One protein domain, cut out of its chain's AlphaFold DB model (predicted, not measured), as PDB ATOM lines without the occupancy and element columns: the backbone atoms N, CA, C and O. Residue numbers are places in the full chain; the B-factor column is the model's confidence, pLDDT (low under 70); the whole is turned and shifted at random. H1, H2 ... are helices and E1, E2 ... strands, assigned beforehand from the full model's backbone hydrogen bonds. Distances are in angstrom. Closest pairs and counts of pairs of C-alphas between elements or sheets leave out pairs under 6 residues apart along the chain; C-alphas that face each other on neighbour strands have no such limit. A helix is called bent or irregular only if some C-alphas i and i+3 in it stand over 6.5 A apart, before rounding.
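AT A GLANCE: This is residues 5 to 170 of the 171 residues of an uncharacterized protein of Sorangium cellulosum (UniProt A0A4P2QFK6). A strongly twisted sheet of five antiparallel strands, E2 E1 E3 E4 E6, has two long helices, H1 and H4, side by side over one face and the short H3 over the other. At the end of the body where H4 finishes are two small strand pairs, E5 with E9 and E7 with E8, and the long link between E8 and E9 swings out there, with residues 150 to 155 standing free. The printed part has 166 residues with four named helices and nine named strands, in the order H1 E1 E2 H2 E3 H3 E4 E5 E6 H4 E7 E8 E9, and its class is mixed, helices and strands. It is compact, with a radius of gyration of the C-alphas of 15.9 A, and the C-alphas span 46 by 37 by 27 A.

IN THESE COORDINATES: H1, residues 10 to 24, begins with C-alpha 10 at (213.022, 1.516, 25.273) and is 21.1 A long. Next come E1, residues 27 to 32, 16.3 A long, and E2, residues 41 to 45, 12.5 A. H2 is residues 51 to 57, 9.9 A, and E3 is residues 62 to 66, 12.9 A. H3, residues 79 to 86, is irregular, with C-alphas 82 and 85 8.1 A apart; it is 10.5 A long. E4, residues 87 to 92, begins with C-alpha 87 at (207.959, 17.765, 15.034) and is 16.2 A long. E5, residues 99 to 101, 6.8 A, runs on into E6, residues 103 to 107, 13.6 A, across a break of 1 residue, at 17 degrees. H4, residues 115 to 130, is the longest helix, 22.7 A. E7, residues 133 to 135, 6.3 A, E8, residues 138 to 140, 5.7 A, and E9, residues 164 to 166, 7.0 A, follow; C-alpha 166 is at (206.394, -4.920, 34.458).

HOW THE PARTS SIT: In the largest sheet E2 and E6 are the edge strands. E1 and E2 form a hairpin, with N 30 and O 43 2.8 A apart. E1 and E3 are antiparallel neighbours, N 29 to O 64 being 2.8 A; between E3 and E4, N 63 to O 90 is 2.9 A; between E4 and E6, N 91 to O 104 is 2.9 A. These pairs are within hydrogen-bond range. E2, H2 and E3 make a split strand-helix-strand unit, two strands running the same way with E1 between them in the sheet, and its crossover is right-handed. H1 and H4 on one face and H3 on the opposite face make three layers with the sheet. H1, at a height over the sheet of 9.7 A, lies over E3 and runs along the strands, at 1 degrees to E3 on the local plane. H4, at a height of 10.4 A, lies over E4 and E6 and runs along the strands. H1 and H4 touch, the closest C-alphas being those of Thr 16 and Ala 124, 6.1 A apart, at a steep tilt of 38 degrees, opposite ways. H3, at a height of 8.1 A, lies over E3 and only just over E4, on which 3 of its C-alphas fall. H2 only grazes the sheet, with residues 51 to 55, and touches H1 at residues 10 to 14 alone, with the C-alphas of Ala 11 and Ala 52 closest at 5.8 A. Residues 5 to 6 pair antiparallel with residues 103 to 104 of E6. E5 and E9 are antiparallel, N 100 to O 165 being 2.7 A; E7 and E8 form a hairpin, N 135 to O 138 being 2.9 A. In H2 and H4 every O i to N i+4 pair is within hydrogen-bond range, in H1 9 of 11 and in H3 2 of 4.

THE WHOLE: The C-alphas farthest apart, those of Ala 72 and Gly 137, are 46.0 A apart. The printed part has no cut. The long links are E3 to H3 and E8 to E9, with 12 and 23 residues. The mean pLDDT of the printed part is 77.5; residues 96 to 99 and 129 to 170 include the 46 residues under 70.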
ATOM      1  N   GLU A   5     199.366   5.838  22.227       80.44
ATOM      2  CA  GLU A   5     199.795   5.445  23.569       80.44
ATOM      3  C   GLU A   5     200.202   3.969  23.487       80.44
ATOM      4  O   GLU A   5     199.420   3.160  22.975       80.44
ATOM      5  N   ALA A   6     201.425   3.635  23.913       76.56
ATOM      6  CA  ALA A   6     201.975   2.282  23.821       76.56
ATOM      7  C   ALA A   6     202.919   1.938  24.983       76.56
ATOM      8  O   ALA A   6     203.552   2.814  25.557       76.56
ATOM      9  N   PHE A   7     203.045   0.650  25.302       76.81
ATOM     10  CA  PHE A   7     203.989   0.132  26.302       76.81
ATOM     11  C   PHE A   7     205.084  -0.670  25.614       76.81
ATOM     12  O   PHE A   7     204.931  -1.859  25.373       76.81
ATOM     13  N   ILE A   8     206.177  -0.022  25.246       76.31
ATOM     14  CA  ILE A   8     207.213  -0.618  24.403       76.31
ATOM     15  C   ILE A   8     208.564  -0.554  25.127       76.31
ATOM     16  O   ILE A   8     208.877   0.492  25.696       76.31
ATOM     17  N   PRO A   9     209.375  -1.630  25.109       80.38
ATOM     18  CA  PRO A   9     210.741  -1.575  25.624       80.38
ATOM     19  C   PRO A   9     211.530  -0.433  24.981       80.38
ATOM     20  O   PRO A   9     211.468  -0.269  23.759       80.38
ATOM     21  N   THR A  10     212.299   0.327  25.769       85.31
ATOM     22  CA  THR A  10     213.022   1.516  25.273       85.31
ATOM     23  C   THR A  10     213.910   1.165  24.078       85.31
ATOM     24  O   THR A  10     213.835   1.820  23.042       85.31
ATOM     25  N   ALA A  11     214.660   0.062  24.144       82.94
ATOM     26  CA  ALA A  11     215.498  -0.397  23.033       82.94
ATOM     27  C   ALA A  11     214.691  -0.671  21.742       82.94
ATOM     28  O   ALA A  11     215.091  -0.278  20.647       82.94
ATOM     29  N   MET A  12     213.511  -1.288  21.865       84.44
ATOM     30  CA  MET A  12     212.629  -1.570  20.727       84.44
ATOM     31  C   MET A  12     211.996  -0.291  20.157       84.44
ATOM     32  O   MET A  12     211.792  -0.185  18.943       84.44
ATOM     33  N   LEU A  13     211.708   0.695  21.011       88.25
ATOM     34  CA  LEU A  13     211.273   2.017  20.575       88.25
ATOM     35  C   LEU A  13     212.369   2.716  19.767       88.25
ATOM     36  O   LEU A  13     212.076   3.209  18.683       88.25
ATOM     37  N   PHE A  14     213.616   2.712  20.237       91.44
ATOM     38  CA  PHE A  14     214.732   3.334  19.519       91.44
ATOM     39  C   PHE A  14     215.039   2.643  18.187       91.44
ATOM     40  O   PHE A  14     215.281   3.328  17.195       91.44
ATOM     41  N   GLN A  15     214.913   1.314  18.108       89.62
ATOM     42  CA  GLN A  15     214.947   0.608  16.821       89.62
ATOM     43  C   GLN A  15     213.821   1.081  15.890       89.62
ATOM     44  O   GLN A  15     214.056   1.393  14.726       89.62
ATOM     45  N   THR A  16     212.597   1.195  16.412       89.69
ATOM     46  CA  THR A  16     211.436   1.672  15.646       89.69
ATOM     47  C   THR A  16     211.635   3.110  15.150       89.69
ATOM     48  O   THR A  16     211.281   3.436  14.017       89.69
ATOM     49  N   ILE A  17     212.219   3.973  15.984       93.88
ATOM     50  CA  ILE A  17     212.580   5.349  15.634       93.88
ATOM     51  C   ILE A  17     213.633   5.349  14.525       93.88
ATOM     52  O   ILE A  17     213.440   6.047  13.534       93.88
ATOM     53  N   ALA A  18     214.695   4.549  14.643       92.50
ATOM     54  CA  ALA A  18     215.747   4.436  13.633       92.50
ATOM     55  C   ALA A  18     215.194   4.013  12.260       92.50
ATOM     56  O   ALA A  18     215.474   4.656  11.241       92.50
ATOM     57  N   ASP A  19     214.349   2.979  12.242       91.19
ATOM     58  CA  ASP A  19     213.744   2.431  11.023       91.19
ATOM     59  C   ASP A  19     212.860   3.458  10.303       91.19
ATOM     60  O   ASP A  19     212.814   3.501   9.074       91.19
ATOM     61  N   VAL A  20     212.165   4.308  11.064       94.44
ATOM     62  CA  VAL A  20     211.249   5.319  10.522       94.44
ATOM     63  C   VAL A  20     211.961   6.638  10.212       94.44
ATOM     64  O   VAL A  20     211.599   7.321   9.256       94.44
ATOM     65  N   ALA A  21     212.992   7.010  10.967       93.62
ATOM     66  CA  ALA A  21     213.720   8.256  10.759       93.62
ATOM     67  C   ALA A  21     214.500   8.247   9.439       93.62
ATOM     68  O   ALA A  21     214.445   9.224   8.687       93.62
ATOM     69  N   ARG A  22     215.174   7.133   9.114       89.56
ATOM     70  CA  ARG A  22     216.069   7.033   7.949       89.56
ATOM     71  C   ARG A  22     215.366   7.295   6.605       89.56
ATOM     72  O   ARG A  22     215.840   8.166   5.874       89.56
ATOM     73  N   PRO A  23     214.236   6.643   6.252       92.06
ATOM     74  CA  PRO A  23     213.545   6.902   4.981       92.06
ATOM     75  C   PRO A  23     212.994   8.327   4.879       92.06
ATOM     76  O   PRO A  23     212.840   8.868   3.786       92.06
ATOM     77  N   HIS A  24     212.696   8.933   6.027       93.25
ATOM     78  CA  HIS A  24     212.131  10.271   6.123       93.25
ATOM     79  C   HIS A  24     213.185  11.372   6.286       93.25
ATOM     80  O   HIS A  24     212.810  12.543   6.316       93.25
ATOM     81  N   LYS A  25     214.476  11.014   6.380       91.88
ATOM     82  CA  LYS A  25     215.585  11.930   6.694       91.88
ATOM     83  C   LYS A  25     215.295  12.789   7.936       91.88
ATOM     84  O   LYS A  25     215.601  13.975   7.956       91.88
ATOM     85  N   ALA A  26     214.646  12.197   8.939       95.38
ATOM     86  CA  ALA A  26     214.288  12.893  10.166       95.38
ATOM     87  C   ALA A  26     215.467  12.908  11.150       95.38
ATOM     88  O   ALA A  26     216.167  11.907  11.297       95.38
ATOM     89  N   HIS A  27     215.641  14.018  11.861       95.75
ATOM     90  CA  HIS A  27     216.614  14.154  12.940       95.75
ATOM     91  C   HIS A  27     216.000  13.697  14.260       95.75
ATOM     92  O   HIS A  27     214.885  14.111  14.584       95.75
ATOM     93  N   LEU A  28     216.723  12.873  15.020       96.81
ATOM     94  CA  LEU A  28     216.350  12.528  16.386       96.81
ATOM     95  C   LEU A  28     216.921  13.581  17.338       96.81
ATOM     96  O   LEU A  28     218.128  13.800  17.390       96.81
ATOM     97  N   VAL A  29     216.031  14.241  18.072       96.81
ATOM     98  CA  VAL A  29     216.378  15.267  19.057       96.81
ATOM     99  C   VAL A  29     215.952  14.777  20.433       96.81
ATOM    100  O   VAL A  29     214.780  14.476  20.642       96.81
ATOM    101  N   LEU A  30     216.882  14.704  21.376       95.56
ATOM    102  CA  LEU A  30     216.615  14.406  22.778       95.56
ATOM    103  C   LEU A  30     216.472  15.718  23.549       95.56
ATOM    104  O   LEU A  30     217.226  16.658  23.316       95.56
ATOM    105  N   HIS A  31     215.519  15.794  24.474       94.25
ATOM    106  CA  HIS A  31     215.289  16.990  25.280       94.25
ATOM    107  C   HIS A  31     215.258  16.639  26.768       94.25
ATOM    108  O   HIS A  31     214.493  15.784  27.230       94.25
ATOM    109  N   ARG A  32     216.149  17.296  27.510       91.75
ATOM    110  CA  ARG A  32     216.280  17.235  28.960       91.75
ATOM    111  C   ARG A  32     215.900  18.589  29.546       91.75
ATOM    112  O   ARG A  32     216.444  19.608  29.133       91.75
ATOM    113  N   PHE A  33     215.015  18.571  30.533       87.12
ATOM    114  CA  PHE A  33     214.731  19.731  31.374       87.12
ATOM    115  C   PHE A  33     215.759  19.832  32.500       87.12
ATOM    116  O   PHE A  33     216.388  18.836  32.856       87.12
ATOM    117  N   GLU A  34     215.915  21.026  33.064       85.62
ATOM    118  CA  GLU A  34     216.814  21.256  34.192       85.62
ATOM    119  C   GLU A  34     216.438  20.367  35.389       85.62
ATOM    120  O   GLU A  34     215.264  20.170  35.715       85.62
ATOM    121  N   THR A  35     217.457  19.801  36.032       80.69
ATOM    122  CA  THR A  35     217.338  18.963  37.230       80.69
ATOM    123  C   THR A  35     218.391  19.379  38.252       80.69
ATOM    124  O   THR A  35     219.350  20.063  37.913       80.69
ATOM    125  N   ALA A  36     218.302  18.863  39.480       79.31
ATOM    126  CA  ALA A  36     219.292  19.122  40.532       79.31
ATOM    127  C   ALA A  36     220.744  18.712  40.185       79.31
ATOM    128  O   ALA A  36     221.669  19.079  40.907       79.31
ATOM    129  N   HIS A  37     220.958  17.923  39.126       79.94
ATOM    130  CA  HIS A  37     222.272  17.384  38.761       79.94
ATOM    131  C   HIS A  37     222.692  17.686  37.320       79.94
ATOM    132  O   HIS A  37     223.799  17.314  36.933       79.94
ATOM    133  N   ARG A  38     221.809  18.271  36.500       79.00
ATOM    134  CA  ARG A  38     222.049  18.499  35.068       79.00
ATOM    135  C   ARG A  38     221.259  19.693  34.561       79.00
ATOM    136  O   ARG A  38     220.057  19.769  34.814       79.00
ATOM    137  N   ASP A  39     221.914  20.504  33.741       88.00
ATOM    138  CA  ASP A  39     221.289  21.624  33.041       88.00
ATOM    139  C   ASP A  39     220.314  21.140  31.968       88.00
ATOM    140  O   ASP A  39     220.452  20.034  31.421       88.00
ATOM    141  N   ALA A  40     219.342  21.985  31.628       88.81
ATOM    142  CA  ALA A  40     218.491  21.748  30.474       88.81
ATOM    143  C   ALA A  40     219.353  21.674  29.198       88.81
ATOM    144  O   ALA A  40     220.249  22.497  28.997       88.81
ATOM    145  N   ALA A  41     219.083  20.690  28.332       93.44
ATOM    146  CA  ALA A  41     219.707  20.623  27.007       93.44
ATOM    147  C   ALA A  41     218.798  19.999  25.931       93.44
ATOM    148  O   ALA A  41     217.983  19.112  26.214       93.44
ATOM    149  N   LEU A  42     219.010  20.417  24.681       94.56
ATOM    150  CA  LEU A  42     218.628  19.693  23.467       94.56
ATOM    151  C   LEU A  42     219.860  18.971  22.899       94.56
ATOM    152  O   LEU A  42     220.891  19.596  22.705       94.56
ATOM    153  N   SER A  43     219.767  17.682  22.581       93.75
ATOM    154  CA  SER A  43     220.849  16.937  21.917       93.75
ATOM    155  C   SER A  43     220.364  16.381  20.588       93.75
ATOM    156  O   SER A  43     219.269  15.826  20.510       93.75
ATOM    157  N   VAL A  44     221.162  16.539  19.533       94.12
ATOM    158  CA  VAL A  44     220.885  15.959  18.215       94.12
ATOM    159  C   VAL A  44     221.725  14.707  18.081       94.12
ATOM    160  O   VAL A  44     222.949  14.784  18.007       94.12
ATOM    161  N   VAL A  45     221.057  13.564  18.018       92.25
ATOM    162  CA  VAL A  45     221.714  12.259  17.990       92.25
ATOM    163  C   VAL A  45     221.381  11.532  16.698       92.25
ATOM    164  O   VAL A  45     220.345  11.765  16.063       92.25
ATOM    165  N   GLU A  46     222.256  10.621  16.293       89.62
ATOM    166  CA  GLU A  46     221.929   9.719  15.199       89.62
ATOM    167  C   GLU A  46     220.781   8.794  15.629       89.62
ATOM    168  O   GLU A  46     220.801   8.213  16.716       89.62
ATOM    169  N   ALA A  47     219.772   8.637  14.770       88.06
ATOM    170  CA  ALA A  47     218.653   7.735  15.016       88.06
ATOM    171  C   ALA A  47     219.112   6.274  14.878       88.06
ATOM    172  O   ALA A  47     218.926   5.638  13.839       88.06
ATOM    173  N   THR A  48     219.733   5.758  15.935       87.19
ATOM    174  CA  THR A  48     220.234   4.386  16.047       87.19
ATOM    175  C   THR A  48     219.705   3.730  17.325       87.19
ATOM    176  O   THR A  48     219.301   4.430  18.257       87.19
ATOM    177  N   PRO A  49     219.736   2.389  17.425       79.56
ATOM    178  CA  PRO A  49     219.379   1.698  18.664       79.56
ATOM    179  C   PRO A  49     220.245   2.104  19.866       79.56
ATOM    180  O   PRO A  49     219.758   2.091  20.992       79.56
ATOM    181  N   LEU A  50     221.499   2.510  19.630       82.69
ATOM    182  CA  LEU A  50     222.439   2.933  20.674       82.69
ATOM    183  C   LEU A  50     222.044   4.264  21.330       82.69
ATOM    184  O   LEU A  50     222.407   4.515  22.475       82.69
ATOM    185  N   ALA A  51     221.238   5.092  20.657       88.25
ATOM    186  CA  ALA A  51     220.734   6.335  21.241       88.25
ATOM    187  C   ALA A  51     219.792   6.095  22.442       88.25
ATOM    188  O   ALA A  51     219.530   7.025  23.205       88.25
ATOM    189  N   ALA A  52     219.324   4.858  22.658       87.75
ATOM    190  CA  ALA A  52     218.594   4.484  23.868       87.75
ATOM    191  C   ALA A  52     219.446   4.667  25.135       87.75
ATOM    192  O   ALA A  52     218.947   5.171  26.142       87.75
ATOM    193  N   ASP A  53     220.731   4.310  25.075       86.31
ATOM    194  CA  ASP A  53     221.643   4.433  26.213       86.31
ATOM    195  C   ASP A  53     221.916   5.903  26.527       86.31
ATOM    196  O   ASP A  53     221.896   6.303  27.694       86.31
ATOM    197  N   GLU A  54     222.094   6.733  25.498       87.94
ATOM    198  CA  GLU A  54     222.232   8.180  25.666       87.94
ATOM    199  C   GLU A  54     220.955   8.800  26.244       87.94
ATOM    200  O   GLU A  54     221.027   9.599  27.175       87.94
ATOM    201  N   TYR A  55     219.777   8.394  25.766       89.56
ATOM    202  CA  TYR A  55     218.498   8.865  26.294       89.56
ATOM    203  C   TYR A  55     218.346   8.578  27.793       89.56
ATOM    204  O   TYR A  55     218.038   9.483  28.576       89.56
ATOM    205  N   LEU A  56     218.617   7.335  28.202       87.06
ATOM    206  CA  LEU A  56     218.469   6.892  29.587       87.06
ATOM    207  C   LEU A  56     219.556   7.478  30.499       87.06
ATOM    208  O   LEU A  56     219.242   8.095  31.518       87.06
ATOM    209  N   SER A  57     220.832   7.329  30.132       84.56
ATOM    210  CA  SER A  57     221.967   7.811  30.936       84.56
ATOM    211  C   SER A  57     222.094   9.335  30.930       84.56
ATOM    212  O   SER A  57     222.610   9.928  31.883       84.56
ATOM    213  N   GLY A  58     221.607   9.981  29.872       83.06
ATOM    214  CA  GLY A  58     221.602  11.423  29.671       83.06
ATOM    215  C   GLY A  58     220.580  12.168  30.525       83.06
ATOM    216  O   GLY A  58     220.714  13.383  30.696       83.06
ATOM    217  N   GLY A  59     219.598  11.454  31.088       83.06
ATOM    218  CA  GLY A  59     218.497  12.026  31.865       83.06
ATOM    219  C   GLY A  59     217.436  12.722  31.007       83.06
ATOM    220  O   GLY A  59     216.676  13.539  31.527       83.06
ATOM    221  N   TYR A  60     217.377  12.430  29.706       87.31
ATOM    222  CA  TYR A  60     216.425  13.040  28.779       87.31
ATOM    223  C   TYR A  60     214.996  12.554  29.054       87.31
ATOM    224  O   TYR A  60     214.776  11.413  29.461       87.31
ATOM    225  N   LEU A  61     214.018  13.441  28.878       85.88
ATOM    226  CA  LEU A  61     212.611  13.212  29.237       85.88
ATOM    227  C   LEU A  61     211.688  13.160  28.017       85.88
ATOM    228  O   LEU A  61     210.616  12.561  28.086       85.88
ATOM    229  N   LEU A  62     212.098  13.791  26.917       92.81
ATOM    230  CA  LEU A  62     211.355  13.836  25.665       92.81
ATOM    231  C   LEU A  62     212.282  13.513  24.496       92.81
ATOM    232  O   LEU A  62     213.487  13.773  24.546       92.81
ATOM    233  N   MET A  63     211.694  12.990  23.427       95.75
ATOM    234  CA  MET A  63     212.355  12.820  22.139       95.75
ATOM    235  C   MET A  63     211.496  13.440  21.042       95.75
ATOM    236  O   MET A  63     210.267  13.379  21.094       95.75
ATOM    237  N   TYR A  64     212.137  13.975  20.013       97.06
ATOM    238  CA  TYR A  64     211.474  14.472  18.818       97.06
ATOM    239  C   TYR A  64     212.085  13.853  17.569       97.06
ATOM    240  O   TYR A  64     213.301  13.728  17.462       97.06
ATOM    241  N   LEU A  65     211.239  13.529  16.593       97.31
ATOM    242  CA  LEU A  65     211.663  13.369  15.207       97.31
ATOM    243  C   LEU A  65     211.321  14.634  14.418       97.31
ATOM    244  O   LEU A  65     210.145  14.991  14.293       97.31
ATOM    245  N   ALA A  66     212.346  15.287  13.871       97.12
ATOM    246  CA  ALA A  66     212.237  16.542  13.132       97.12
ATOM    247  C   ALA A  66     212.525  16.345  11.634       97.12
ATOM    248  O   ALA A  66     213.603  15.894  11.263       97.12
ATOM    249  N   LEU A  67     211.579  16.688  10.750       93.00
ATOM    250  CA  LEU A  67     211.691  16.421   9.298       93.00
ATOM    251  C   LEU A  67     212.555  17.412   8.495       93.00
ATOM    252  O   LEU A  67     212.747  17.197   7.299       93.00
ATOM    253  N   ARG A  68     212.983  18.538   9.078       82.50
ATOM    254  CA  ARG A  68     213.579  19.650   8.306       82.50
ATOM    255  C   ARG A  68     214.819  20.243   8.938       82.50
ATOM    256  O   ARG A  68     215.835  20.380   8.270       82.50
ATOM    257  N   GLN A  69     214.686  20.660  10.188       91.69
ATOM    258  CA  GLN A  69     215.734  21.342  10.920       91.69
ATOM    259  C   GLN A  69     216.024  20.577  12.201       91.69
ATOM    260  O   GLN A  69     215.129  19.981  12.800       91.69
ATOM    261  N   ALA A  70     217.283  20.629  12.603       93.62
ATOM    262  CA  ALA A  70     217.721  20.307  13.946       93.62
ATOM    263  C   ALA A  70     217.897  21.624  14.732       93.62
ATOM    264  O   ALA A  70     218.032  22.682  14.105       93.62
ATOM    265  N   PRO A  71     217.877  21.599  16.074       95.19
ATOM    266  CA  PRO A  71     218.244  22.766  16.869       95.19
ATOM    267  C   PRO A  71     219.664  23.230  16.519       95.19
ATOM    268  O   PRO A  71     220.546  22.416  16.249       95.19
ATOM    269  N   ALA A  72     219.883  24.547  16.516       94.00
ATOM    270  CA  ALA A  72     221.180  25.126  16.147       94.00
ATOM    271  C   ALA A  72     222.266  24.917  17.219       94.00
ATOM    272  O   ALA A  72     223.457  25.007  16.931       94.00
ATOM    273  N   SER A  73     221.852  24.675  18.461       95.00
ATOM    274  CA  SER A  73     222.721  24.384  19.599       95.00
ATOM    275  C   SER A  73     221.920  23.679  20.690       95.00
ATOM    276  O   SER A  73     220.689  23.630  20.626       95.00
ATOM    277  N   GLU A  74     222.604  23.214  21.734       93.44
ATOM    278  CA  GLU A  74     221.943  22.592  22.885       93.44
ATOM    279  C   GLU A  74     220.996  23.530  23.647       93.44
ATOM    280  O   GLU A  74     220.125  23.063  24.376       93.44
ATOM    281  N   GLN A  75     221.147  24.842  23.451       93.69
ATOM    282  CA  GLN A  75     220.390  25.898  24.124       93.69
ATOM    283  C   GLN A  75     219.390  26.597  23.182       93.69
ATOM    284  O   GLN A  75     218.876  27.667  23.505       93.69
ATOM    285  N   ASP A  76     219.105  26.036  21.995       94.38
ATOM    286  CA  ASP A  76     218.098  26.581  21.067       94.38
ATOM    287  C   ASP A  76     216.670  26.290  21.563       94.38
ATOM    288  O   ASP A  76     215.911  25.536  20.960       94.38
ATOM    289  N   TRP A  77     216.287  26.908  22.680       88.88
ATOM    290  CA  TRP A  77     214.996  26.692  23.340       88.88
ATOM    291  C   TRP A  77     213.794  27.070  22.475       88.88
ATOM    292  O   TRP A  77     212.722  26.484  22.599       88.88
ATOM    293  N   SER A  78     213.996  27.995  21.535       93.19
ATOM    294  CA  SER A  78     212.975  28.404  20.570       93.19
ATOM    295  C   SER A  78     212.691  27.354  19.491       93.19
ATOM    296  O   SER A  78     211.707  27.480  18.761       93.19
ATOM    297  N   PHE A  79     213.537  26.324  19.367       95.69
ATOM    298  CA  PHE A  79     213.421  25.294  18.338       95.69
ATOM    299  C   PHE A  79     212.054  24.606  18.354       95.69
ATOM    300  O   PHE A  79     211.431  24.471  17.303       95.69
ATOM    301  N   VAL A  80     211.570  24.203  19.536       93.31
ATOM    302  CA  VAL A  80     210.317  23.441  19.662       93.31
ATOM    303  C   VAL A  80     209.122  24.261  19.175       93.31
ATOM    304  O   VAL A  80     208.282  23.736  18.444       93.31
ATOM    305  N   ASP A  81     209.083  25.552  19.503       94.19
ATOM    306  CA  ASP A  81     208.014  26.456  19.073       94.19
ATOM    307  C   ASP A  81     208.113  26.776  17.578       94.19
ATOM    308  O   ASP A  81     207.120  26.701  16.848       94.19
ATOM    309  N   ARG A  82     209.326  27.083  17.101       95.75
ATOM    310  CA  ARG A  82     209.607  27.424  15.698       95.75
ATOM    311  C   ARG A  82     209.276  26.271  14.754       95.75
ATOM    312  O   ARG A  82     208.681  26.484  13.699       95.75
ATOM    313  N   GLU A  83     209.634  25.049  15.138       96.75
ATOM    314  CA  GLU A  83     209.501  23.856  14.304       96.75
ATOM    315  C   GLU A  83     208.285  22.990  14.656       96.75
ATOM    316  O   GLU A  83     208.116  21.936  14.053       96.75
ATOM    317  N   ALA A  84     207.381  23.425  15.542       96.12
ATOM    318  CA  ALA A  84     206.245  22.635  16.042       96.12
ATOM    319  C   ALA A  84     205.437  21.883  14.956       96.12
ATOM    320  O   ALA A  84     204.973  20.760  15.162       96.12
ATOM    321  N   ALA A  85     205.266  22.472  13.766       97.06
ATOM    322  CA  ALA A  85     204.571  21.828  12.645       97.06
ATOM    323  C   ALA A  85     205.337  20.637  12.030       97.06
ATOM    324  O   ALA A  85     204.721  19.768  11.409       97.06
ATOM    325  N   ASN A  86     206.654  20.588  12.204       97.69
ATOM    326  CA  ASN A  86     207.590  19.606  11.659       97.69
ATOM    327  C   ASN A  86     208.101  18.604  12.709       97.69
ATOM    328  O   ASN A  86     208.982  17.805  12.383       97.69
ATOM    329  N   LEU A  87     207.546  18.626  13.927       97.69
ATOM    330  CA  LEU A  87     207.959  17.765  15.034       97.69
ATOM    331  C   LEU A  87     206.943  16.663  15.332       97.69
ATOM    332  O   LEU A  87     205.734  16.901  15.457       97.69
ATOM    333  N   LEU A  88     207.474  15.454  15.503       97.50
ATOM    334  CA  LEU A  88     206.791  14.336  16.129       97.50
ATOM    335  C   LEU A  88     207.404  14.074  17.506       97.50
ATOM    336  O   LEU A  88     208.562  13.688  17.587       97.50
ATOM    337  N   GLU A  89     206.628  14.277  18.564       97.31
ATOM    338  CA  GLU A  89     207.047  14.101  19.956       97.31
ATOM    339  C   GLU A  89     206.815  12.666  20.427       97.31
ATOM    340  O   GLU A  89     205.777  12.067  20.127       97.31
ATOM    341  N   PHE A  90     207.756  12.169  21.223       95.44
ATOM    342  CA  PHE A  90     207.669  10.962  22.028       95.44
ATOM    343  C   PHE A  90     207.940  11.351  23.486       95.44
ATOM    344  O   PHE A  90     209.008  11.874  23.806       95.44
ATOM    345  N   ALA A  91     206.977  11.090  24.365       91.19
ATOM    346  CA  ALA A  91     207.071  11.363  25.794       91.19
ATOM    347  C   ALA A  91     206.971  10.058  26.597       91.19
ATOM    348  O   ALA A  91     206.090   9.243  26.310       91.19
ATOM    349  N   GLY A  92     207.845   9.877  27.593       84.44
ATOM    350  CA  GLY A  92     207.903   8.684  28.452       84.44
ATOM    351  C   GLY A  92     208.842   7.595  27.921       84.44
ATOM    352  O   GLY A  92     209.973   7.880  27.521       84.44
ATOM    353  N   ALA A  93     208.369   6.346  27.892       79.69
ATOM    354  CA  ALA A  93     209.110   5.173  27.398       79.69
ATOM    355  C   ALA A  93     210.370   4.783  28.188       79.69
ATOM    356  O   ALA A  93     211.297   4.197  27.616       79.69
ATOM    357  N   ARG A  94     210.452   5.114  29.477       79.56
ATOM    358  CA  ARG A  94     211.582   4.710  30.319       79.56
ATOM    359  C   ARG A  94     211.408   3.278  30.800       79.56
ATOM    360  O   ARG A  94     210.303   2.851  31.124       79.56
ATOM    361  N   GLN A  95     212.518   2.552  30.866       74.25
ATOM    362  CA  GLN A  95     212.561   1.207  31.419       74.25
ATOM    363  C   GLN A  95     213.502   1.171  32.624       74.25
ATOM    364  O   GLN A  95     214.648   1.612  32.530       74.25
ATOM    365  N   ARG A  96     213.035   0.630  33.756       68.25
ATOM    366  CA  ARG A  96     213.855   0.379  34.951       68.25
ATOM    367  C   ARG A  96     213.685  -1.073  35.382       68.25
ATOM    368  O   ARG A  96     212.657  -1.454  35.927       68.25
ATOM    369  N   GLY A  97     214.712  -1.889  35.147       69.94
ATOM    370  CA  GLY A  97     214.606  -3.333  35.353       69.94
ATOM    371  C   GLY A  97     213.551  -3.929  34.418       69.94
ATOM    372  O   GLY A  97     213.673  -3.813  33.196       69.94
ATOM    373  N   GLN A  98     212.518  -4.543  34.995       63.09
ATOM    374  CA  GLN A  98     211.380  -5.076  34.243       63.09
ATOM    375  C   GLN A  98     210.280  -4.027  34.024       63.09
ATOM    376  O   GLN A  98     209.431  -4.228  33.169       63.09
ATOM    377  N   ASP A  99     210.283  -2.892  34.721       65.00
ATOM    378  CA  ASP A  99     209.187  -1.926  34.623       65.00
ATOM    379  C   ASP A  99     209.331  -1.028  33.392       65.00
ATOM    380  O   ASP A  99     210.360  -0.381  33.198       65.00
ATOM    381  N   LEU A 100     208.280  -0.983  32.575       72.25
ATOM    382  CA  LEU A 100     208.108  -0.147  31.394       72.25
ATOM    383  C   LEU A 100     207.155   1.008  31.686       72.25
ATOM    384  O   LEU A 100     206.057   0.812  32.202       72.25
ATOM    385  N   GLU A 101     207.529   2.207  31.266       75.62
ATOM    386  CA  GLU A 101     206.644   3.365  31.234       75.62
ATOM    387  C   GLU A 101     205.849   3.416  29.922       75.62
ATOM    388  O   GLU A 101     206.322   3.016  28.853       75.62
ATOM    389  N   LEU A 102     204.643   3.977  29.989       79.81
ATOM    390  CA  LEU A 102     203.884   4.342  28.801       79.81
ATOM    391  C   LEU A 102     204.668   5.346  27.936       79.81
ATOM    392  O   LEU A 102     205.128   6.377  28.422       79.81
ATOM    393  N   VAL A 103     204.744   5.094  26.628       86.25
ATOM    394  CA  VAL A 103     205.119   6.107  25.636       86.25
ATOM    395  C   VAL A 103     203.876   6.747  25.037       86.25
ATOM    396  O   VAL A 103     202.952   6.060  24.595       86.25
ATOM    397  N   THR A 104     203.870   8.074  24.975       88.56
ATOM    398  CA  THR A 104     202.899   8.849  24.200       88.56
ATOM    399  C   THR A 104     203.583   9.437  22.977       88.56
ATOM    400  O   THR A 104     204.605  10.103  23.109       88.56
ATOM    401  N   VAL A 105     203.009   9.229  21.793       92.56
ATOM    402  CA  VAL A 105     203.534   9.757  20.527       92.56
ATOM    403  C   VAL A 105     202.497  10.652  19.868       92.56
ATOM    404  O   VAL A 105     201.351  10.235  19.670       92.56
ATOM    405  N   ARG A 106     202.866  11.882  19.505       93.94
ATOM    406  CA  ARG A 106     201.942  12.839  18.873       93.94
ATOM    407  C   ARG A 106     202.676  13.873  18.014       93.94
ATOM    408  O   ARG A 106     203.796  14.247  18.343       93.94
ATOM    409  N   PRO A 107     202.057  14.391  16.940       96.12
ATOM    410  CA  PRO A 107     202.516  15.635  16.325       96.12
ATOM    411  C   PRO A 107     202.463  16.771  17.351       96.12
ATOM    412  O   PRO A 107     201.519  16.806  18.135       96.12
ATOM    413  N   VAL A 108     203.417  17.703  17.346       95.88
ATOM    414  CA  VAL A 108     203.409  18.823  18.311       95.88
ATOM    415  C   VAL A 108     202.316  19.844  17.962       95.88
ATOM    416  O   VAL A 108     201.526  20.234  18.822       95.88
ATOM    417  N   ALA A 109     202.199  20.233  16.688       94.88
ATOM    418  CA  ALA A 109     201.182  21.184  16.235       94.88
ATOM    419  C   ALA A 109     199.908  20.519  15.677       94.88
ATOM    420  O   ALA A 109     199.943  19.477  15.021       94.88
ATOM    421  N   LYS A 110     198.765  21.209  15.822       90.62
ATOM    422  CA  LYS A 110     197.470  20.791  15.246       90.62
ATOM    423  C   LYS A 110     197.484  20.758  13.712       90.62
ATOM    424  O   LYS A 110     196.905  19.853  13.116       90.62
ATOM    425  N   LYS A 111     198.116  21.751  13.076       94.25
ATOM    426  CA  LYS A 111     198.413  21.756  11.636       94.25
ATOM    427  C   LYS A 111     199.845  21.256  11.475       94.25
ATOM    428  O   LYS A 111     200.771  21.951  11.875       94.25
ATOM    429  N   THR A 112     200.011  20.047  10.947       94.94
ATOM    430  CA  THR A 112     201.300  19.347  10.963       94.94
ATOM    431  C   THR A 112     201.729  18.865   9.582       94.94
ATOM    432  O   THR A 112     200.914  18.391   8.792       94.94
ATOM    433  N   ASN A 113     203.034  18.934   9.330       96.38
ATOM    434  CA  ASN A 113     203.706  18.373   8.164       96.38
ATOM    435  C   ASN A 113     204.211  16.939   8.419       96.38
ATOM    436  O   ASN A 113     204.610  16.255   7.479       96.38
ATOM    437  N   VAL A 114     204.165  16.449   9.666       96.06
ATOM    438  CA  VAL A 114     204.654  15.107  10.038       96.06
ATOM    439  C   VAL A 114     203.597  14.009   9.907       96.06
ATOM    440  O   VAL A 114     203.798  12.908  10.401       96.06
ATOM    441  N   ALA A 115     202.469  14.249   9.233       94.44
ATOM    442  CA  ALA A 115     201.371  13.276   9.166       94.44
ATOM    443  C   ALA A 115     201.797  11.910   8.587       94.44
ATOM    444  O   ALA A 115     201.409  10.864   9.109       94.44
ATOM    445  N   ARG A 116     202.637  11.912   7.539       94.50
ATOM    446  CA  ARG A 116     203.191  10.679   6.949       94.50
ATOM    447  C   ARG A 116     204.161   9.976   7.898       94.50
ATOM    448  O   ARG A 116     204.074   8.762   8.045       94.50
ATOM    449  N   LEU A 117     205.032  10.740   8.559       95.25
ATOM    450  CA  LEU A 117     205.971  10.221   9.554       95.25
ATOM    451  C   LEU A 117     205.212   9.582  10.726       95.25
ATOM    452  O   LEU A 117     205.468   8.438  11.068       95.25
ATOM    453  N   PHE A 118     204.198  10.267  11.258       94.81
ATOM    454  CA  PHE A 118     203.329   9.751  12.313       94.81
ATOM    455  C   PHE A 118     202.632   8.444  11.913       94.81
ATOM    456  O   PHE A 118     202.580   7.506  12.705       94.81
ATOM    457  N   ALA A 119     202.115   8.352  10.683       91.75
ATOM    458  CA  ALA A 119     201.501   7.126  10.178       91.75
ATOM    459  C   ALA A 119     202.511   5.968  10.057       91.75
ATOM    460  O   ALA A 119     202.177   4.838  10.415       91.75
ATOM    461  N   ALA A 120     203.740   6.247   9.611       94.44
ATOM    462  CA  ALA A 120     204.818   5.261   9.548       94.44
ATOM    463  C   ALA A 120     205.239   4.792  10.951       94.44
ATOM    464  O   ALA A 120     205.265   3.590  11.210       94.44
ATOM    465  N   THR A 121     205.454   5.721  11.889       93.06
ATOM    466  CA  THR A 121     205.743   5.419  13.301       93.06
ATOM    467  C   THR A 121     204.646   4.562  13.914       93.06
ATOM    468  O   THR A 121     204.927   3.549  14.547       93.06
ATOM    469  N   LYS A 122     203.382   4.918  13.679       89.75
ATOM    470  CA  LYS A 122     202.226   4.149  14.135       89.75
ATOM    471  C   LYS A 122     202.247   2.708  13.637       89.75
ATOM    472  O   LYS A 122     202.025   1.790  14.422       89.75
ATOM    473  N   ALA A 123     202.489   2.513  12.343       86.94
ATOM    474  CA  ALA A 123     202.550   1.186  11.745       86.94
ATOM    475  C   ALA A 123     203.733   0.372  12.291       86.94
ATOM    476  O   ALA A 123     203.561  -0.802  12.613       86.94
ATOM    477  N   ALA A 124     204.898   1.001  12.450       87.75
ATOM    478  CA  ALA A 124     206.105   0.354  12.945       87.75
ATOM    479  C   ALA A 124     205.984  -0.045  14.425       87.75
ATOM    480  O   ALA A 124     206.253  -1.197  14.763       87.75
ATOM    481  N   ILE A 125     205.462   0.843  15.284       83.25
ATOM    482  CA  ILE A 125     205.128   0.506  16.676       83.25
ATOM    483  C   ILE A 125     204.150  -0.668  16.685       83.25
ATOM    484  O   ILE A 125     204.429  -1.675  17.324       83.25
ATOM    485  N   ALA A 126     203.056  -0.605  15.918       78.12
ATOM    486  CA  ALA A 126     202.082  -1.695  15.856       78.12
ATOM    487  C   ALA A 126     202.686  -3.028  15.367       78.12
ATOM    488  O   ALA A 126     202.269  -4.090  15.825       78.12
ATOM    489  N   ALA A 127     203.663  -3.007  14.457       77.19
ATOM    490  CA  ALA A 127     204.363  -4.206  13.996       77.19
ATOM    491  C   ALA A 127     205.305  -4.779  15.068       77.19
ATOM    492  O   ALA A 127     205.286  -5.982  15.323       77.19
ATOM    493  N   SER A 128     206.079  -3.928  15.745       73.06
ATOM    494  CA  SER A 128     206.905  -4.306  16.901       73.06
ATOM    495  C   SER A 128     206.050  -4.896  18.026       73.06
ATOM    496  O   SER A 128     206.379  -5.939  18.579       73.06
ATOM    497  N   CYS A 129     204.867  -4.323  18.240       66.12
ATOM    498  CA  CYS A 129     203.869  -4.792  19.191       66.12
ATOM    499  C   CYS A 129     203.319  -6.198  18.910       66.12
ATOM    500  O   CYS A 129     202.989  -6.927  19.843       66.12
ATOM    501  N   LYS A 130     203.210  -6.585  17.634       61.47
ATOM    502  CA  LYS A 130     202.695  -7.898  17.210       61.47
ATOM    503  C   LYS A 130     203.716  -9.027  17.332       61.47
ATOM    504  O   LYS A 130     203.310 -10.182  17.372       61.47
ATOM    505  N   ARG A 131     205.015  -8.710  17.370       58.09
ATOM    506  CA  ARG A 131     206.098  -9.704  17.485       58.09
ATOM    507  C   ARG A 131     206.215 -10.314  18.894       58.09
ATOM    508  O   ARG A 131     206.854 -11.346  19.031       58.09
ATOM    509  N   GLY A 132     205.504  -9.753  19.880       50.47
ATOM    510  CA  GLY A 132     205.298 -10.321  21.217       50.47
ATOM    511  C   GLY A 132     206.267  -9.782  22.275       50.47
ATOM    512  O   GLY A 132     207.463  -9.676  22.044       50.47
ATOM    513  N   VAL A 133     205.736  -9.448  23.455       50.41
ATOM    514  CA  VAL A 133     206.488  -9.199  24.701       50.41
ATOM    515  C   VAL A 133     205.827 -10.041  25.790       50.41
ATOM    516  O   VAL A 133     204.600 -10.149  25.817       50.41
ATOM    517  N   MET A 134     206.611 -10.669  26.667       50.38
ATOM    518  CA  MET A 134     206.064 -11.428  27.794       50.38
ATOM    519  C   MET A 134     205.814 -10.479  28.960       50.38
ATOM    520  O   MET A 134     206.742  -9.902  29.517       50.38
ATOM    521  N   LEU A 135     204.558 -10.333  29.361       50.31
ATOM    522  CA  LEU A 135     204.180  -9.599  30.567       50.31
ATOM    523  C   LEU A 135     203.863 -10.630  31.652       50.31
ATOM    524  O   LEU A 135     202.971 -11.454  31.470       50.31
ATOM    525  N   ASN A 136     204.626 -10.630  32.751       50.41
ATOM    526  CA  ASN A 136     204.439 -11.540  33.893       50.41
ATOM    527  C   ASN A 136     204.314 -13.033  33.519       50.41
ATOM    528  O   ASN A 136     203.444 -13.742  34.017       50.41
ATOM    529  N   GLY A 137     205.168 -13.525  32.615       44.94
ATOM    530  CA  GLY A 137     205.162 -14.941  32.221       44.94
ATOM    531  C   GLY A 137     204.063 -15.331  31.224       44.94
ATOM    532  O   GLY A 137     203.937 -16.508  30.900       44.94
ATOM    533  N   GLN A 138     203.288 -14.371  30.708       45.00
ATOM    534  CA  GLN A 138     202.297 -14.589  29.655       45.00
ATOM    535  C   GLN A 138     202.686 -13.844  28.379       45.00
ATOM    536  O   GLN A 138     203.059 -12.670  28.432       45.00
ATOM    537  N   LEU A 139     202.575 -14.517  27.225       47.44
ATOM    538  CA  LEU A 139     202.817 -13.898  25.924       47.44
ATOM    539  C   LEU A 139     201.717 -12.872  25.728       47.44
ATOM    540  O   LEU A 139     200.563 -13.239  25.512       47.44
ATOM    541  N   TYR A 140     202.055 -11.596  25.873       43.59
ATOM    542  CA  TYR A 140     201.050 -10.558  25.880       43.59
ATOM    543  C   TYR A 140     200.616 -10.307  24.435       43.59
ATOM    544  O   TYR A 140     201.410  -9.806  23.635       43.59
ATOM    545  N   PRO A 141     199.376 -10.661  24.046       39.66
ATOM    546  CA  PRO A 141     199.044 -10.797  22.633       39.66
ATOM    547  C   PRO A 141     198.906  -9.458  21.903       39.66
ATOM    548  O   PRO A 141     198.700  -9.441  20.692       39.66
ATOM    549  N   LYS A 142     198.982  -8.323  22.606       42.53
ATOM    550  CA  LYS A 142     198.829  -6.989  22.026       42.53
ATOM    551  C   LYS A 142     199.551  -5.988  22.908       42.53
ATOM    552  O   LYS A 142     198.956  -5.471  23.848       42.53
ATOM    553  N   ILE A 143     200.813  -5.683  22.621       43.09
ATOM    554  CA  ILE A 143     201.373  -4.442  23.155       43.09
ATOM    555  C   ILE A 143     200.436  -3.311  22.698       43.09
ATOM    556  O   ILE A 143     200.097  -3.222  21.515       43.09
ATOM    557  N   PHE A 144     199.911  -2.555  23.665       47.22
ATOM    558  CA  PHE A 144     198.822  -1.599  23.482       47.22
ATOM    559  C   PHE A 144     199.086  -0.681  22.278       47.22
ATOM    560  O   PHE A 144     199.951   0.183  22.317       47.22
ATOM    561  N   TYR A 145     198.303  -0.850  21.215       43.41
ATOM    562  CA  TYR A 145     197.991   0.208  20.263       43.41
ATOM    563  C   TYR A 145     196.557   0.622  20.598       43.41
ATOM    564  O   TYR A 145     195.609   0.053  20.063       43.41
ATOM    565  N   ALA A 146     196.379   1.507  21.582       36.91
ATOM    566  CA  ALA A 146     195.057   1.760  22.150       36.91
ATOM    567  C   ALA A 146     194.169   2.583  21.199       36.91
ATOM    568  O   ALA A 146     194.054   3.800  21.319       36.91
ATOM    569  N   LYS A 147     193.496   1.904  20.266       35.53
ATOM    570  CA  LYS A 147     192.287   2.431  19.615       35.53
ATOM    571  C   LYS A 147     191.082   2.308  20.568       35.53
ATOM    572  O   LYS A 147     190.126   3.063  20.454       35.53
ATOM    573  N   GLU A 148     191.144   1.404  21.551       34.56
ATOM    574  CA  GLU A 148     190.075   1.131  22.524       34.56
ATOM    575  C   GLU A 148     189.976   2.144  23.691       34.56
ATOM    576  O   GLU A 148     188.958   2.176  24.386       34.56
ATOM    577  N   LEU A 149     190.965   3.026  23.898       36.28
ATOM    578  CA  LEU A 149     190.864   4.131  24.874       36.28
ATOM    579  C   LEU A 149     189.956   5.284  24.404       36.28
ATOM    580  O   LEU A 149     189.575   6.119  25.219       36.28
ATOM    581  N   GLU A 150     189.526   5.292  23.140       36.88
ATOM    582  CA  GLU A 150     188.422   6.149  22.686       36.88
ATOM    583  C   GLU A 150     187.039   5.603  23.112       36.88
ATOM    584  O   GLU A 150     186.069   6.356  23.091       36.88
ATOM    585  N   VAL A 151     186.922   4.325  23.528       34.12
ATOM    586  CA  VAL A 151     185.614   3.636  23.691       34.12
ATOM    587  C   VAL A 151     185.405   2.914  25.049       34.12
ATOM    588  O   VAL A 151     184.286   2.520  25.360       34.12
ATOM    589  N   ARG A 152     186.404   2.878  25.947       33.78
ATOM    590  CA  ARG A 152     186.381   2.318  27.330       33.78
ATOM    591  C   ARG A 152     186.400   0.780  27.485       33.78
ATOM    592  O   ARG A 152     185.784   0.029  26.742       33.78
ATOM    593  N   ARG A 153     186.987   0.409  28.644       35.97
ATOM    594  CA  ARG A 153     186.985  -0.855  29.425       35.97
ATOM    595  C   ARG A 153     187.972  -1.957  29.016       35.97
ATOM    596  O   ARG A 153     187.575  -2.981  28.483       35.97
ATOM    597  N   PHE A 154     189.211  -1.830  29.498       29.62
ATOM    598  CA  PHE A 154     189.997  -2.986  29.945       29.62
ATOM    599  C   PHE A 154     190.573  -2.728  31.342       29.62
ATOM    600  O   PHE A 154     191.173  -1.687  31.593       29.62
ATOM    601  N   ARG A 155     190.336  -3.680  32.257       33.75
ATOM    602  CA  ARG A 155     191.026  -3.818  33.545       33.75
ATOM    603  C   ARG A 155     192.305  -4.603  33.267       33.75
ATOM    604  O   ARG A 155     192.260  -5.825  33.194       33.75
ATOM    605  N   LEU A 156     193.413  -3.903  33.084       35.97
ATOM    606  CA  LEU A 156     194.733  -4.481  33.282       35.97
ATOM    607  C   LEU A 156     195.386  -3.675  34.395       35.97
ATOM    608  O   LEU A 156     195.172  -2.465  34.455       35.97
ATOM    609  N   TRP A 157     196.107  -4.353  35.280       34.69
ATOM    610  CA  TRP A 157     196.813  -3.777  36.421       34.69
ATOM    611  C   TRP A 157     197.951  -2.877  35.931       34.69
ATOM    612  O   TRP A 157     199.115  -3.250  35.928       34.69
ATOM    613  N   VAL A 158     197.575  -1.709  35.431       40.59
ATOM    614  CA  VAL A 158     198.412  -0.525  35.379       40.59
ATOM    615  C   VAL A 158     198.347   0.016  36.795       40.59
ATOM    616  O   VAL A 158     197.241   0.251  37.286       40.59
ATOM    617  N   ASP A 159     199.485   0.164  37.464       37.16
ATOM    618  CA  ASP A 159     199.526   0.986  38.666       37.16
ATOM    619  C   ASP A 159     198.985   2.372  38.273       37.16
ATOM    620  O   ASP A 159     199.570   3.094  37.460       37.16
ATOM    621  N   ILE A 160     197.763   2.663  38.726       37.44
ATOM    622  CA  ILE A 160     196.931   3.762  38.220       37.44
ATOM    623  C   ILE A 160     197.576   5.110  38.566       37.44
ATOM    624  O   ILE A 160     197.332   6.095  37.866       37.44
ATOM    625  N   GLU A 161     198.432   5.145  39.590       40.34
ATOM    626  CA  GLU A 161     199.180   6.340  39.968       40.34
ATOM    627  C   GLU A 161     200.373   6.604  39.042       40.34
ATOM    628  O   GLU A 161     200.641   7.760  38.718       40.34
ATOM    629  N   THR A 162     201.058   5.563  38.556       49.78
ATOM    630  CA  THR A 162     202.356   5.709  37.870       49.78
ATOM    631  C   THR A 162     202.330   5.394  36.373       49.78
ATOM    632  O   THR A 162     203.237   5.798  35.649       49.78
ATOM    633  N   LYS A 163     201.284   4.726  35.868       55.78
ATOM    634  CA  LYS A 163     201.181   4.260  34.470       55.78
ATOM    635  C   LYS A 163     202.363   3.388  34.016       55.78
ATOM    636  O   LYS A 163     202.712   3.424  32.836       55.78
ATOM    637  N   THR A 164     202.971   2.611  34.911       52.28
ATOM    638  CA  THR A 164     204.055   1.664  34.593       52.28
ATOM    639  C   THR A 164     203.548   0.214  34.528       52.28
ATOM    640  O   THR A 164     202.515  -0.125  35.110       52.28
ATOM    641  N   ILE A 165     204.237  -0.642  33.762       58.06
ATOM    642  CA  ILE A 165     203.924  -2.070  33.574       58.06
ATOM    643  C   ILE A 165     205.211  -2.908  33.623       58.06
ATOM    644  O   ILE A 165     206.124  -2.648  32.850       58.06
ATOM    645  N   SER A 166     205.261  -3.975  34.425       51.81
ATOM    646  CA  SER A 166     206.394  -4.920  34.458       51.81
ATOM    647  C   SER A 166     206.389  -5.910  33.278       51.81
ATOM    648  O   SER A 166     205.389  -6.582  33.024       51.81
ATOM    649  N   ALA A 167     207.510  -6.032  32.565       50.78
ATOM    650  CA  ALA A 167     207.688  -6.800  31.338       50.78
ATOM    651  C   ALA A 167     209.036  -7.525  31.241       50.78
ATOM    652  O   ALA A 167     210.073  -7.030  31.672       50.78
ATOM    653  N   ASN A 168     209.016  -8.671  30.559       41.66
ATOM    654  CA  ASN A 168     210.184  -9.406  30.090       41.66
ATOM    655  C   ASN A 168     210.177  -9.450  28.554       41.66
ATOM    656  O   ASN A 168     209.202  -9.868  27.923       41.66
ATOM    657  N   VAL A 169     211.273  -9.021  27.929       45.06
ATOM    658  CA  VAL A 169     211.443  -9.120  26.471       45.06
ATOM    659  C   VAL A 169     211.749 -10.574  26.114       45.06
ATOM    660  O   VAL A 169     212.617 -11.186  26.732       45.06
ATOM    661  N   VAL A 170     211.034 -11.131  25.137       41.53
ATOM    662  CA  VAL A 170     211.334 -12.465  24.593       41.53
ATOM    663  C   VAL A 170     212.317 -12.304  23.446       41.53
ATOM    664  O   VAL A 170     212.057 -11.501  22.547       41.53
TER     665      VAL A 170